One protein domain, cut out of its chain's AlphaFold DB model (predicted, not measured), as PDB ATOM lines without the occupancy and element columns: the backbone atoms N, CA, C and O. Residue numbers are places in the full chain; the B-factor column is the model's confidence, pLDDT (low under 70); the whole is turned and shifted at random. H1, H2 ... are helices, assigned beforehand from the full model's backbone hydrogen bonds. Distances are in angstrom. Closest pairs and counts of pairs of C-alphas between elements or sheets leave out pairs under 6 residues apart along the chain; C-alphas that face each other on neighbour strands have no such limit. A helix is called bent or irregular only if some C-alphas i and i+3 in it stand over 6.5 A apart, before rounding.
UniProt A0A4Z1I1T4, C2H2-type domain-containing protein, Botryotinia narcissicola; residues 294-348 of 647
ATOM      1  N   PHE A 294     156.397 210.228 156.280       76.12
ATOM      2  CA  PHE A 294     156.686 210.138 154.846       76.12
ATOM      3  C   PHE A 294     158.189 209.945 154.617       76.12
ATOM      4  O   PHE A 294     158.997 210.434 155.407       76.12
ATOM      5  N   CYS A 295     158.568 209.254 153.538       75.94
ATOM      6  CA  CYS A 295     159.966 209.158 153.116       75.94
ATOM      7  C   CYS A 295     160.534 210.553 152.810       75.94
ATOM      8  O   CYS A 295     159.867 211.378 152.189       75.94
ATOM      9  N   ARG A 296     161.785 210.814 153.208       71.88
ATOM     10  CA  ARG A 296     162.444 212.115 152.981       71.88
ATOM     11  C   ARG A 296     163.003 212.293 151.556       71.88
ATOM     12  O   ARG A 296     163.464 213.379 151.208       71.88
ATOM     13  N   GLU A 297     162.953 211.239 150.742       68.56
ATOM     14  CA  GLU A 297     163.571 211.175 149.415       68.56
ATOM     15  C   GLU A 297     162.751 211.870 148.325       68.56
ATOM     16  O   GLU A 297     161.524 211.756 148.253       68.56
ATOM     17  N   LYS A 298     163.445 212.585 147.433       64.44
ATOM     18  CA  LYS A 298     162.814 213.359 146.358       64.44
ATOM     19  C   LYS A 298     162.202 212.423 145.313       64.44
ATOM     20  O   LYS A 298     162.916 211.763 144.568       64.44
ATOM     21  N   GLY A 299     160.867 212.399 145.256       66.06
ATOM     22  CA  GLY A 299     160.097 211.529 144.362       66.06
ATOM     23  C   GLY A 299     159.599 210.228 145.001       66.06
ATOM     24  O   GLY A 299     159.297 209.283 144.272       66.06
ATOM     25  N   CYS A 300     159.515 210.133 146.338       72.75
ATOM     26  CA  CYS A 300     158.886 208.980 146.986       72.75
ATOM     27  C   CYS A 300     157.910 209.341 148.116       72.75
ATOM     28  O   CYS A 300     158.241 209.286 149.297       72.75
ATOM     29  N   ASP A 301     156.652 209.596 147.760       69.31
ATOM     30  CA  ASP A 301     155.587 210.051 148.673       69.31
ATOM     31  C   ASP A 301     155.009 208.945 149.587       69.31
ATOM     32  O   ASP A 301     153.858 208.992 150.024       69.31
ATOM     33  N   LYS A 302     155.791 207.897 149.870       73.50
ATOM     34  CA  LYS A 302     155.341 206.731 150.641       73.50
ATOM     35  C   LYS A 302     155.360 207.042 152.133       73.50
ATOM     36  O   LYS A 302     156.416 207.328 152.700       73.50
ATOM     37  N   SER A 303     154.195 206.939 152.768       80.12
ATOM     38  CA  SER A 303     154.032 207.095 154.213       80.12
ATOM     39  C   SER A 303     153.886 205.757 154.934       80.12
ATOM     40  O   SER A 303     153.285 204.807 154.432       80.12
ATOM     41  N   PHE A 304     154.447 205.687 156.140       77.50
ATOM     42  CA  PHE A 304     154.458 204.490 156.973       77.50
ATOM     43  C   PHE A 304     153.906 204.816 158.362       77.50
ATOM     44  O   PHE A 304     154.262 205.823 158.974       77.50
ATOM     45  N   LYS A 305     153.050 203.929 158.885       75.31
ATOM     46  CA  LYS A 305     152.463 204.046 160.234       75.31
ATOM     47  C   LYS A 305     153.435 203.684 161.369       75.31
ATOM     48  O   LYS A 305     153.047 203.732 162.529       75.31
ATOM     49  N   ARG A 306     154.655 203.232 161.053       74.12
ATOM     50  CA  ARG A 306     155.637 202.718 162.022       74.12
ATOM     51  C   ARG A 306     157.054 203.140 161.611       74.12
ATOM     52  O   ARG A 306     157.430 202.863 160.468       74.12
ATOM     53  N   PRO A 307     157.872 203.723 162.512       74.56
ATOM     54  CA  PRO A 307     159.235 204.158 162.182       74.56
ATOM     55  C   PRO A 307     160.115 203.038 161.612       74.56
ATOM     56  O   PRO A 307     160.827 203.241 160.634       74.56
ATOM     57  N   CYS A 308     160.000 201.816 162.144       75.88
ATOM     58  CA  CYS A 308     160.784 200.669 161.682       75.88
ATOM     59  C   CYS A 308     160.512 200.254 160.228       75.88
ATOM     60  O   CYS A 308     161.318 199.529 159.650       75.88
ATOM     61  N   ASP A 309     159.377 200.656 159.652       78.25
ATOM     62  CA  ASP A 309     159.007 200.327 158.275       78.25
ATOM     63  C   ASP A 309     159.369 201.481 157.314       78.25
ATOM     64  O   ASP A 309     159.780 201.214 156.185       78.25
ATOM     65  N   LEU A 310     159.394 202.728 157.809       79.25
ATOM     66  CA  LEU A 310     160.031 203.872 157.138       79.25
ATOM     67  C   LEU A 310     161.538 203.636 156.936       79.25
ATOM     68  O   LEU A 310     162.012 203.662 155.806       79.25
ATOM     69  N   THR A 311     162.282 203.303 157.997       75.62
ATOM     70  CA  THR A 311     163.744 203.102 157.915       75.62
ATOM     71  C   THR A 311     164.137 201.912 157.028       75.62
ATOM     72  O   THR A 311     165.218 201.900 156.440       75.62
ATOM     73  N   LYS A 312     163.265 200.902 156.880       76.44
ATOM     74  CA  LYS A 312     163.445 199.843 155.867       76.44
ATOM     75  C   LYS A 312     163.270 200.387 154.455       76.44
ATOM     76  O   LYS A 312     164.025 200.002 153.571       76.44
ATOM     77  N   HIS A 313     162.280 201.251 154.239       78.12
ATOM     78  CA  HIS A 313     162.017 201.841 152.934       78.12
ATOM     79  C   HIS A 313     163.112 202.828 152.506       78.12
ATOM     80  O   HIS A 313     163.564 202.760 151.365       78.12
ATOM     81  N   GLU A 314     163.615 203.667 153.409       77.44
ATOM     82  CA  GLU A 314     164.753 204.559 153.142       77.44
ATOM     83  C   GLU A 314     165.984 203.747 152.690       77.44
ATOM     84  O   GLU A 314     166.587 204.035 151.656       77.44
ATOM     85  N   LYS A 315     166.241 202.607 153.347       70.75
ATOM     86  CA  LYS A 315     167.252 201.612 152.938       70.75
ATOM     87  C   LYS A 315     166.962 200.869 151.618       70.75
ATOM     88  O   LYS A 315     167.770 200.039 151.225       70.75
ATOM     89  N   THR A 316     165.845 201.125 150.925       67.81
ATOM     90  CA  THR A 316     165.600 200.611 149.554       67.81
ATOM     91  C   THR A 316     165.913 201.618 148.445       67.81
ATOM     92  O   THR A 316     165.988 201.217 147.277       67.81
ATOM     93  N   HIS A 317     166.130 202.890 148.802       69.56
ATOM     94  CA  HIS A 317     166.620 203.930 147.889       69.56
ATOM     95  C   HIS A 317     168.144 203.894 147.772       69.56
ATOM     96  O   HIS A 317     168.678 203.965 146.667       69.56
ATOM     97  N   SER A 318     168.851 203.673 148.885       68.19
ATOM     98  CA  SER A 318     170.282 203.371 148.857       68.19
ATOM     99  C   SER A 318     170.529 201.988 148.242       68.19
ATOM    100  O   SER A 318     170.350 200.946 148.866       68.19
ATOM    101  N   ARG A 319     170.966 201.984 146.976       72.38
ATOM    102  CA  ARG A 319     171.332 200.782 146.211       72.38
ATOM    103  C   ARG A 319     172.821 200.765 145.839       72.38
ATOM    104  O   ARG A 319     173.152 200.875 144.656       72.38
ATOM    105  N   PRO A 320     173.737 200.676 146.822       77.38
ATOM    106  CA  PRO A 320     175.173 200.773 146.557       77.38
ATOM    107  C   PRO A 320     175.718 199.558 145.790       77.38
ATOM    108  O   PRO A 320     176.689 199.684 145.050       77.38
ATOM    109  N   TRP A 321     175.085 198.389 145.924       80.88
ATOM    110  CA  TRP A 321     175.563 197.139 145.336       80.88
ATOM    111  C   TRP A 321     175.167 197.050 143.864       80.88
ATOM    112  O   TRP A 321     174.022 196.744 143.536       80.88
ATOM    113  N   LYS A 322     176.107 197.338 142.966       84.31
ATOM    114  CA  LYS A 322     175.920 197.304 141.508       84.31
ATOM    115  C   LYS A 322     176.515 196.029 140.917       84.31
ATOM    116  O   LYS A 322     177.464 195.478 141.464       84.31
ATOM    117  N   CYS A 323     175.960 195.545 139.806       83.75
ATOM    118  CA  CYS A 323     176.565 194.416 139.092       83.75
ATOM    119  C   CYS A 323     177.924 194.848 138.506       83.75
ATOM    120  O   CYS A 323     177.944 195.879 137.835       83.75
ATOM    121  N   PRO A 324     179.028 194.094 138.681       81.25
ATOM    122  CA  PRO A 324     180.345 194.492 138.169       81.25
ATOM    123  C   PRO A 324     180.483 194.398 136.639       81.25
ATOM    124  O   PRO A 324     181.475 194.858 136.081       81.25
ATOM    125  N   VAL A 325     179.510 193.807 135.939       77.31
ATOM    126  CA  VAL A 325     179.523 193.693 134.475       77.31
ATOM    127  C   VAL A 325     178.809 194.896 133.859       77.31
ATOM    128  O   VAL A 325     177.588 195.004 133.937       77.31
ATOM    129  N   THR A 326     179.566 195.776 133.203       77.25
ATOM    130  CA  THR A 326     179.078 197.036 132.605       77.25
ATOM    131  C   THR A 326     177.998 196.849 131.534       77.25
ATOM    132  O   THR A 326     177.135 197.707 131.383       77.25
ATOM    133  N   SER A 327     177.984 195.712 130.828       77.69
ATOM    134  CA  SER A 327     176.928 195.356 129.867       77.69
ATOM    135  C   SER A 327     175.642 194.823 130.518       77.69
ATOM    136  O   SER A 327     174.668 194.527 129.822       77.69
ATOM    137  N   CYS A 328     175.596 194.694 131.848       80.81
ATOM    138  CA  CYS A 328     174.399 194.290 132.569       80.81
ATOM    139  C   CYS A 328     173.546 195.495 132.976       80.81
ATOM    140  O   CYS A 328     174.013 196.408 133.655       80.81
ATOM    141  N   LYS A 329     172.236 195.423 132.702       79.94
ATOM    142  CA  LYS A 329     171.229 196.410 133.136       79.94
ATOM    143  C   LYS A 329     171.346 196.809 134.619       79.94
ATOM    144  O   LYS A 329     171.055 197.943 134.977       79.94
ATOM    145  N   TYR A 330     171.764 195.896 135.497       77.62
ATOM    146  CA  TYR A 330     171.851 196.143 136.940       77.62
ATOM    147  C   TYR A 330     173.191 196.748 137.414       77.62
ATOM    148  O   TYR A 330     173.355 196.990 138.610       77.62
ATOM    149  N   HIS A 331     174.125 197.049 136.506       76.81
ATOM    150  CA  HIS A 331     175.261 197.940 136.781       76.81
ATOM    151  C   HIS A 331     174.772 199.361 137.135       76.81
ATOM    152  O   HIS A 331     175.276 200.014 138.050       76.81
ATOM    153  N   GLU A 332     173.708 199.830 136.476       70.56
ATOM    154  CA  GLU A 332     173.127 201.148 136.742       70.56
ATOM    155  C   GLU A 332     172.170 201.125 137.940       70.56
ATOM    156  O   GLU A 332     172.409 201.838 138.916       70.56
ATOM    157  N   TYR A 333     171.136 200.272 137.909       75.12
ATOM    158  CA  TYR A 333     170.051 200.271 138.908       75.12
ATOM    159  C   TYR A 333     170.416 199.726 140.298       75.12
ATOM    160  O   TYR A 333     169.711 200.054 141.256       75.12
ATOM    161  N   GLY A 334     171.433 198.861 140.400       79.25
ATOM    162  CA  GLY A 334     171.889 198.231 141.646       79.25
ATOM    163  C   GLY A 334     170.829 197.488 142.480       79.25
ATOM    164  O   GLY A 334     169.663 197.334 142.096       79.25
ATOM    165  N   TRP A 335     171.250 197.055 143.670       82.12
ATOM    166  CA  TRP A 335     170.432 196.428 144.709       82.12
ATOM    167  C   TRP A 335     170.693 197.053 146.090       82.12
ATOM    168  O   TRP A 335     171.808 197.508 146.360       82.12
ATOM    169  N   PRO A 336     169.701 197.027 147.004       79.31
ATOM    170  CA  PRO A 336     169.901 197.406 148.403       79.31
ATOM    171  C   PRO A 336     170.861 196.484 149.165       79.31
ATOM    172  O   PRO A 336     171.456 196.903 150.156       79.31
ATOM    173  N   THR A 337     171.021 195.226 148.731       75.50
ATOM    174  CA  THR A 337     171.844 194.233 149.438       75.50
ATOM    175  C   THR A 337     172.821 193.494 148.523       75.50
ATOM    176  O   THR A 337     172.482 193.064 147.420       75.50
ATOM    177  N   GLU A 338     174.036 193.294 149.030       82.00
ATOM    178  CA  GLU A 338     175.130 192.566 148.376       82.00
ATOM    179  C   GLU A 338     174.723 191.145 147.962       82.00
ATOM    180  O   GLU A 338     174.976 190.714 146.843       82.00
ATOM    181  N   LYS A 339     173.984 190.442 148.829       81.00
ATOM    182  CA  LYS A 339     173.525 189.059 148.608       81.00
ATOM    183  C   LYS A 339     172.545 188.916 147.437       81.00
ATOM    184  O   LYS A 339     172.340 187.814 146.935       81.00
ATOM    185  N   GLU A 340     171.927 190.006 146.987       81.19
ATOM    186  CA  GLU A 340     171.089 190.004 145.785       81.19
ATOM    187  C   GLU A 340     171.883 190.293 144.507       81.19
ATOM    188  O   GLU A 340     171.531 189.754 143.454       81.19
ATOM    189  N   MET A 341     172.959 191.076 144.630       85.56
ATOM    190  CA  MET A 341     173.948 191.359 143.588       85.56
ATOM    191  C   MET A 341     174.794 190.112 143.282       85.56
ATOM    192  O   MET A 341     174.840 189.677 142.132       85.56
ATOM    193  N   ASP A 342     175.348 189.458 144.306       82.75
ATOM    194  CA  ASP A 342     176.118 188.212 144.179       82.75
ATOM    195  C   ASP A 342     175.273 187.073 143.577       82.75
ATOM    196  O   ASP A 342     175.675 186.416 142.614       82.75
ATOM    197  N   ARG A 343     174.030 186.896 144.052       84.56
ATOM    198  CA  ARG A 343     173.067 185.960 143.444       84.56
ATOM    199  C   ARG A 343     172.876 186.238 141.951       84.56
ATOM    200  O   ARG A 343     172.831 185.302 141.155       84.56
ATOM    201  N   HIS A 344     172.757 187.507 141.559       86.12
ATOM    202  CA  HIS A 344     172.620 187.879 140.154       86.12
ATOM    203  C   HIS A 344     173.888 187.564 139.348       86.12
ATOM    204  O   HIS A 344     173.780 187.013 138.252       86.12
ATOM    205  N   GLN A 345     175.074 187.873 139.880       81.38
ATOM    206  CA  GLN A 345     176.356 187.561 139.247       81.38
ATOM    207  C   GLN A 345     176.495 186.052 138.998       81.38
ATOM    208  O   GLN A 345     176.734 185.639 137.860       81.38
ATOM    209  N   ASN A 346     176.212 185.231 140.011       78.88
ATOM    210  CA  ASN A 346     176.233 183.772 139.903       78.88
ATOM    211  C   ASN A 346     175.193 183.209 138.914       78.88
ATOM    212  O   ASN A 346     175.451 182.235 138.202       78.88
ATOM    213  N   ASP A 347     174.012 183.826 138.817       75.38
ATOM    214  CA  ASP A 347     172.975 183.402 137.875       75.38
ATOM    215  C   ASP A 347     173.284 183.780 136.417       75.38
ATOM    216  O   ASP A 347     173.058 182.967 135.508       75.38
ATOM    217  N   LYS A 348     173.753 185.013 136.183       74.38
ATOM    218  CA  LYS A 348     173.814 185.646 134.853       74.38
ATOM    219  C   LYS A 348     175.206 185.738 134.239       74.38
ATOM    220  O   LYS A 348     175.284 185.760 133.014       74.38
TER     221      LYS A 348
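Overview. This is residues 294 to 348 of the 647 residues of the protein "C2H2-type domain-containing protein" of Botryotinia narcissicola (UniProt A0A4Z1I1T4). Two small, loosely built lobes follow one another along a long axis: the first holds the looped residues 294 to 306 and the helix H1, the second holds the short helix H2, the helix H3 and the loops before and between them. The stretch that leaves H1 at residue 318 leads from the first lobe into the second. The printed part has 55 residues with three named helices, in the order H1, H2, H3, and no named strand; the class is all helix, though under half of the residues, 26 of the 55, are in named elements. The whole is loose, with a radius of gyration of the C-alphas of 13.6 A, and elongated, with spans of 38 by 20 by 13 A.

Along the chain. The printed part begins at Phe 294, whose C-alpha is at (156.686, 210.138, 154.846), and residues 294 to 306 hold no named element. H1 takes residues 307 to 317 and is 16.1 A long from first to last C-alpha; its C-alpha 307 is at (159.235, 204.158, 162.182). Residues 318 to 329 again hold no named element. H2 takes residues 330 to 333, 4.9 A from first to last C-alpha. H3 takes residues 338 to 348, is 15.2 A long and ends with C-alpha 348 at (173.814, 185.646, 134.853).

Arrangement. H1 touches no helix. It is apart from H2 and apart from H3, with no C-alpha of the one within 8 A of the other. H2 and H3 are apart too, but only just, at 8.5 A where they come closest. The helices form no hairpin. In H3 every pair of O i and N i+4 is within hydrogen-bond range, in H1 5 of 7 are, and H2, with four residues, is too short for such a pair; its single pair of O i and N i+3 is not within range. No helix is bent or irregular.

Size, cuts and confidence. The two C-alphas farthest apart are those of Lys 305 and Ser 327, at 40.0 A, and those of Phe 294 and Lys 348, the first and last printed, are 36.0 A apart. The printed part has no cut. The link from H1 to H2 is long, with 12 residues, and the link from H2 to H3 is tight, with 4 residues. The mean pLDDT of the printed part is 76.7; residues 297 to 299, residue 301 and residues 316 to 318, of which 316 and 317 belong to H1, are under 70.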